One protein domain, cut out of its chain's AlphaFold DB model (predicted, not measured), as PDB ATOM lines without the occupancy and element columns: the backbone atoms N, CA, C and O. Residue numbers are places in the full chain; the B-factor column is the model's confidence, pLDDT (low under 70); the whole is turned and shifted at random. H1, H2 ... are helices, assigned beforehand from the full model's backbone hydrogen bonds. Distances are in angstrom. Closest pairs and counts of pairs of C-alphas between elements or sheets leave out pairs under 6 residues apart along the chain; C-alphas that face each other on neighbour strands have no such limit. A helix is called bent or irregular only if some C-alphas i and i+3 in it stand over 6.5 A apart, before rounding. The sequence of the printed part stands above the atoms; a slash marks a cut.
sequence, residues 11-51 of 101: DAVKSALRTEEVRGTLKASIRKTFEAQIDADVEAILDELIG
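AT A GLANCE: This is residues 11 to 51 of the 101 residues of the protein "DUF826 domain-containing protein" of Escherichia coli (UniProt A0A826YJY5). One long, nearly straight helix, H2, makes almost the whole length of a thin rod, and a short helix, H1, is set at an angle beyond its first end, like a bent tip. The two helices meet at a corner formed by residues 18 and 19, and nothing packs along the sides of H2. The printed part has 41 residues with two named helices, H1 then H2 along the chain, and no named strand; the class is all helix. The whole is extended, with a radius of gyration of the C-alphas of 17.0 A, and the C-alphas span 54 by 14 by 6 A.

IN THESE COORDINATES: H2 is the longest helix, residues 20 to 50, 44.2 A from first to last C-alpha. It begins with C-alpha 20 at (1.939, -7.606, -41.371) and ends with C-alpha 50 at (45.035, -17.133, -42.553), and its N-to-C direction is (0.99, -0.17, 0.02). H1 holds residues 11 to 17, 9.9 A from first to last C-alpha, and C-alpha 11 stands at (-2.593, 7.510, -46.882).

HOW THE PARTS SIT: H2 and H1 are close but not clearly touching, with 2 pairs of C-alphas within 8 A. Their closest C-alphas are those of Leu 17 and Arg 23, 7.3 A apart. Their lines stand at a steep tilt of 48 degrees, and they run the same way. Their centres are 28.1 A apart. A tight link of 2 residues joins H1 to H2. In both H1 and H2 every O i to N i+4 pair is within hydrogen-bond range. Residues 27 to 51, of which 27 to 50 belong to H2, stand free.

THE WHOLE: The two C-alphas farthest apart are those of Ala 12 and Gly 51, 54.3 A. The printed part runs from residue 11 to residue 51 and has no cut. The mean pLDDT of the printed part is 94.9, and no printed residue is under 70.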
ATOM      1  N   ASP A  11      -2.176   8.121 -48.145       89.44
ATOM      2  CA  ASP A  11      -2.593   7.510 -46.882       89.44
ATOM      3  C   ASP A  11      -2.919   6.016 -47.041       89.44
ATOM      4  O   ASP A  11      -2.441   5.189 -46.267       89.44
ATOM      5  N   ALA A  12      -3.612   5.649 -48.127       88.50
ATOM      6  CA  ALA A  12      -3.879   4.251 -48.455       88.50
ATOM      7  C   ALA A  12      -2.581   3.457 -48.679       88.50
ATOM      8  O   ALA A  12      -2.465   2.325 -48.213       88.50
ATOM      9  N   VAL A  13      -1.573   4.067 -49.317       89.12
ATOM     10  CA  VAL A  13      -0.244   3.451 -49.475       89.12
ATOM     11  C   VAL A  13       0.445   3.270 -48.121       89.12
ATOM     12  O   VAL A  13       0.942   2.187 -47.828       89.12
ATOM     13  N   LYS A  14       0.451   4.295 -47.261       92.25
ATOM     14  CA  LYS A  14       1.059   4.204 -45.921       92.25
ATOM     15  C   LYS A  14       0.403   3.126 -45.063       92.25
ATOM     16  O   LYS A  14       1.102   2.428 -44.334       92.25
ATOM     17  N   SER A  15      -0.917   2.987 -45.155       89.25
ATOM     18  CA  SER A  15      -1.662   1.932 -44.472       89.25
ATOM     19  C   SER A  15      -1.264   0.547 -44.990       89.25
ATOM     20  O   SER A  15      -0.913  -0.327 -44.199       89.25
ATOM     21  N   ALA A  16      -1.189   0.374 -46.315       88.25
ATOM     22  CA  ALA A  16      -0.750  -0.877 -46.932       88.25
ATOM     23  C   ALA A  16       0.684  -1.270 -46.524       88.25
ATOM     24  O   ALA A  16       0.943  -2.434 -46.227       88.25
ATOM     25  N   LEU A  17       1.605  -0.306 -46.414       91.81
ATOM     26  CA  LEU A  17       2.985  -0.558 -45.971       91.81
ATOM     27  C   LEU A  17       3.104  -0.979 -44.497       91.81
ATOM     28  O   LEU A  17       4.127  -1.531 -44.098       91.81
ATOM     29  N   ARG A  18       2.080  -0.719 -43.678       91.88
ATOM     30  CA  ARG A  18       2.033  -1.126 -42.266       91.88
ATOM     31  C   ARG A  18       1.392  -2.494 -42.053       91.88
ATOM     32  O   ARG A  18       1.269  -2.924 -40.909       91.88
ATOM     33  N   THR A  19       0.976  -3.166 -43.123       95.44
ATOM     34  CA  THR A  19       0.417  -4.515 -43.029       95.44
ATOM     35  C   THR A  19       1.477  -5.515 -42.567       95.44
ATOM     36  O   THR A  19       2.670  -5.365 -42.843       95.44
ATOM     37  N   GLU A  20       1.038  -6.555 -41.857       94.88
ATOM     38  CA  GLU A  20       1.939  -7.606 -41.371       94.88
ATOM     39  C   GLU A  20       2.588  -8.390 -42.516       94.88
ATOM     40  O   GLU A  20       3.719  -8.836 -42.363       94.88
ATOM     41  N   GLU A  21       1.937  -8.487 -43.678       94.62
ATOM     42  CA  GLU A  21       2.540  -9.077 -44.876       94.62
ATOM     43  C   GLU A  21       3.777  -8.285 -45.316       94.62
ATOM     44  O   GLU A  21       4.882  -8.827 -45.331       94.62
ATOM     45  N   VAL A  22       3.629  -6.978 -45.570       96.06
ATOM     46  CA  VAL A  22       4.752  -6.117 -45.980       96.06
ATOM     47  C   VAL A  22       5.843  -6.109 -44.915       96.06
ATOM     48  O   VAL A  22       7.029  -6.216 -45.227       96.06
ATOM     49  N   ARG A  23       5.457  -6.027 -43.640       95.38
ATOM     50  CA  ARG A  23       6.405  -6.054 -42.526       95.38
ATOM     51  C   ARG A  23       7.134  -7.396 -42.424       95.38
ATOM     52  O   ARG A  23       8.326  -7.408 -42.120       95.38
ATOM     53  N   GLY A  24       6.444  -8.507 -42.658       96.94
ATOM     54  CA  GLY A  24       7.001  -9.856 -42.655       96.94
ATOM     55  C   GLY A  24       8.008 -10.047 -43.782       96.94
ATOM     56  O   GLY A  24       9.145 -10.440 -43.522       96.94
ATOM     57  N   THR A  25       7.637  -9.673 -45.009       97.00
ATOM     58  CA  THR A  25       8.535  -9.697 -46.170       97.00
ATOM     59  C   THR A  25       9.750  -8.802 -45.952       97.00
ATOM     60  O   THR A  25      10.876  -9.229 -46.205       97.00
ATOM     61  N   LEU A  26       9.553  -7.592 -45.417       96.75
ATOM     62  CA  LEU A  26      10.650  -6.680 -45.104       96.75
ATOM     63  C   LEU A  26      11.609  -7.293 -44.075       96.75
ATOM     64  O   LEU A  26      12.815  -7.302 -44.300       96.75
ATOM     65  N   LYS A  27      11.094  -7.865 -42.979       97.44
ATOM     66  CA  LYS A  27      11.920  -8.556 -41.972       97.44
ATOM     67  C   LYS A  27      12.701  -9.723 -42.574       97.44
ATOM     68  O   LYS A  27      13.885  -9.862 -42.280       97.44
ATOM     69  N   ALA A  28      12.060 -10.547 -43.401       97.94
ATOM     70  CA  ALA A  28      12.709 -11.683 -44.051       97.94
ATOM     71  C   ALA A  28      13.836 -11.228 -44.992       97.94
ATOM     72  O   ALA A  28      14.938 -11.768 -44.939       97.94
ATOM     73  N   SER A  29      13.590 -10.188 -45.795       97.88
ATOM     74  CA  SER A  29      14.599  -9.605 -46.685       97.88
ATOM     75  C   SER A  29      15.775  -9.018 -45.907       97.88
ATOM     76  O   SER A  29      16.925  -9.232 -46.281       97.88
ATOM     77  N   ILE A  30      15.496  -8.297 -44.817       98.31
ATOM     78  CA  ILE A  30      16.525  -7.721 -43.947       98.31
ATOM     79  C   ILE A  30      17.390  -8.829 -43.344       98.31
ATOM     80  O   ILE A  30      18.611  -8.756 -43.438       98.31
ATOM     81  N   ARG A  31      16.768  -9.876 -42.783       98.44
ATOM     82  CA  ARG A  31      17.485 -11.022 -42.211       98.44
ATOM     83  C   ARG A  31      18.415 -11.662 -43.239       98.44
ATOM     84  O   ARG A  31      19.606 -11.746 -42.985       98.44
ATOM     85  N   LYS A  32      17.886 -12.005 -44.416       98.38
ATOM     86  CA  LYS A  32      18.671 -12.607 -45.501       98.38
ATOM     87  C   LYS A  32      19.857 -11.734 -45.920       98.38
ATOM     88  O   LYS A  32      20.927 -12.247 -46.217       98.38
ATOM     89  N   THR A  33      19.655 -10.418 -45.983       98.12
ATOM     90  CA  THR A  33      20.712  -9.479 -46.387       98.12
ATOM     91  C   THR A  33      21.831  -9.443 -45.355       98.12
ATOM     92  O   THR A  33      22.998  -9.498 -45.723       98.12
ATOM     93  N   PHE A  34      21.481  -9.381 -44.069       98.56
ATOM     94  CA  PHE A  34      22.479  -9.390 -43.005       98.56
ATOM     95  C   PHE A  34      23.194 -10.732 -42.885       98.56
ATOM     96  O   PHE A  34      24.397 -10.723 -42.684       98.56
ATOM     97  N   GLU A  35      22.500 -11.859 -43.051       98.44
ATOM     98  CA  GLU A  35      23.134 -13.184 -43.084       98.44
ATOM     99  C   GLU A  35      24.194 -13.253 -44.190       98.44
ATOM    100  O   GLU A  35      25.349 -13.533 -43.902       98.44
ATOM    101  N   ALA A  36      23.846 -12.865 -45.422       98.25
ATOM    102  CA  ALA A  36      24.800 -12.862 -46.531       98.25
ATOM    103  C   ALA A  36      25.988 -11.908 -46.310       98.25
ATOM    104  O   ALA A  36      27.106 -12.218 -46.713       98.25
ATOM    105  N   GLN A  37      25.754 -10.749 -45.686       98.44
ATOM    106  CA  GLN A  37      26.834  -9.817 -45.354       98.44
ATOM    107  C   GLN A  37      27.751 -10.390 -44.273       98.44
ATOM    108  O   GLN A  37      28.962 -10.288 -44.402       98.44
ATOM    109  N   ILE A  38      27.184 -11.010 -43.234       98.56
ATOM    110  CA  ILE A  38      27.957 -11.652 -42.167       98.56
ATOM    111  C   ILE A  38      28.802 -12.787 -42.742       98.56
ATOM    112  O   ILE A  38      29.981 -12.860 -42.423       98.56
ATOM    113  N   ASP A  39      28.230 -13.634 -43.600       98.38
ATOM    114  CA  ASP A  39      28.966 -14.727 -44.241       98.38
ATOM    115  C   ASP A  39      30.169 -14.194 -45.037       98.38
ATOM    116  O   ASP A  39      31.283 -14.694 -44.886       98.38
ATOM    117  N   ALA A  40      29.967 -13.130 -45.823       98.00
ATOM    118  CA  ALA A  40      31.035 -12.487 -46.588       98.00
ATOM    119  C   ALA A  40      32.094 -11.824 -45.691       98.00
ATOM    120  O   ALA A  40      33.289 -11.933 -45.959       98.00
ATOM    121  N   ASP A  41      31.673 -11.148 -44.620       98.06
ATOM    122  CA  ASP A  41      32.587 -10.503 -43.675       98.06
ATOM    123  C   ASP A  41      33.425 -11.548 -42.922       98.06
ATOM    124  O   ASP A  41      34.613 -11.340 -42.688       98.06
ATOM    125  N   VAL A  42      32.829 -12.692 -42.570       97.81
ATOM    126  CA  VAL A  42      33.543 -13.816 -41.952       97.81
ATOM    127  C   VAL A  42      34.591 -14.379 -42.906       97.81
ATOM    128  O   VAL A  42      35.727 -14.569 -42.483       97.81
ATOM    129  N   GLU A  43      34.243 -14.617 -44.173       96.25
ATOM    130  CA  GLU A  43      35.198 -15.086 -45.186       96.25
ATOM    131  C   GLU A  43      36.361 -14.096 -45.353       96.25
ATOM    132  O   GLU A  43      37.520 -14.490 -45.263       96.25
ATOM    133  N   ALA A  44      36.064 -12.798 -45.464       96.38
ATOM    134  CA  ALA A  44      37.083 -11.759 -45.581       96.38
ATOM    135  C   ALA A  44      38.029 -11.704 -44.366       96.38
ATOM    136  O   ALA A  44      39.240 -11.547 -44.528       96.38
ATOM    137  N   ILE A  45      37.498 -11.852 -43.147       96.31
ATOM    138  CA  ILE A  45      38.309 -11.892 -41.921       96.31
ATOM    139  C   ILE A  45      39.155 -13.168 -41.867       96.31
ATOM    140  O   ILE A  45      40.306 -13.120 -41.436       96.31
ATOM    141  N   LEU A  46      38.614 -14.315 -42.286       95.00
ATOM    142  CA  LEU A  46      39.375 -15.565 -42.338       95.00
ATOM    143  C   LEU A  46      40.527 -15.473 -43.341       95.00
ATOM    144  O   LEU A  46      41.634 -15.883 -43.000       95.00
ATOM    145  N   ASP A  47      40.304 -14.882 -44.511       93.56
ATOM    146  CA  ASP A  47      41.356 -14.628 -45.499       93.56
ATOM    147  C   ASP A  47      42.453 -13.704 -44.946       93.56
ATOM    148  O   ASP A  47      43.642 -13.950 -45.158       93.56
ATOM    149  N   GLU A  48      42.083 -12.663 -44.193       93.69
ATOM    150  CA  GLU A  48      43.047 -11.775 -43.531       93.69
ATOM    151  C   GLU A  48      43.868 -12.514 -42.461       93.69
ATOM    152  O   GLU A  48      45.085 -12.336 -42.379       93.69
ATOM    153  N   LEU A  49      43.219 -13.354 -41.648       93.62
ATOM    154  CA  LEU A  49      43.859 -14.066 -40.540       93.62
ATOM    155  C   LEU A  49      44.741 -15.232 -40.996       93.62
ATOM    156  O   LEU A  49      45.791 -15.471 -40.399       93.62
ATOM    157  N   ILE A  50      44.302 -15.983 -42.007       89.81
ATOM    158  CA  ILE A  50      45.035 -17.133 -42.553       89.81
ATOM    159  C   ILE A  50      46.143 -16.649 -43.503       89.81
ATOM    160  O   ILE A  50      47.171 -17.314 -43.638       89.81
ATOM    161  N   GLY A  51      45.974 -15.466 -44.101       76.56
ATOM    162  CA  GLY A  51      46.844 -14.953 -45.149       76.56
ATOM    163  C   GLY A  51      46.538 -15.603 -46.505       76.56
ATOM    164  O   GLY A  51      45.742 -16.542 -46.589       76.56
TER     165      GLY A  51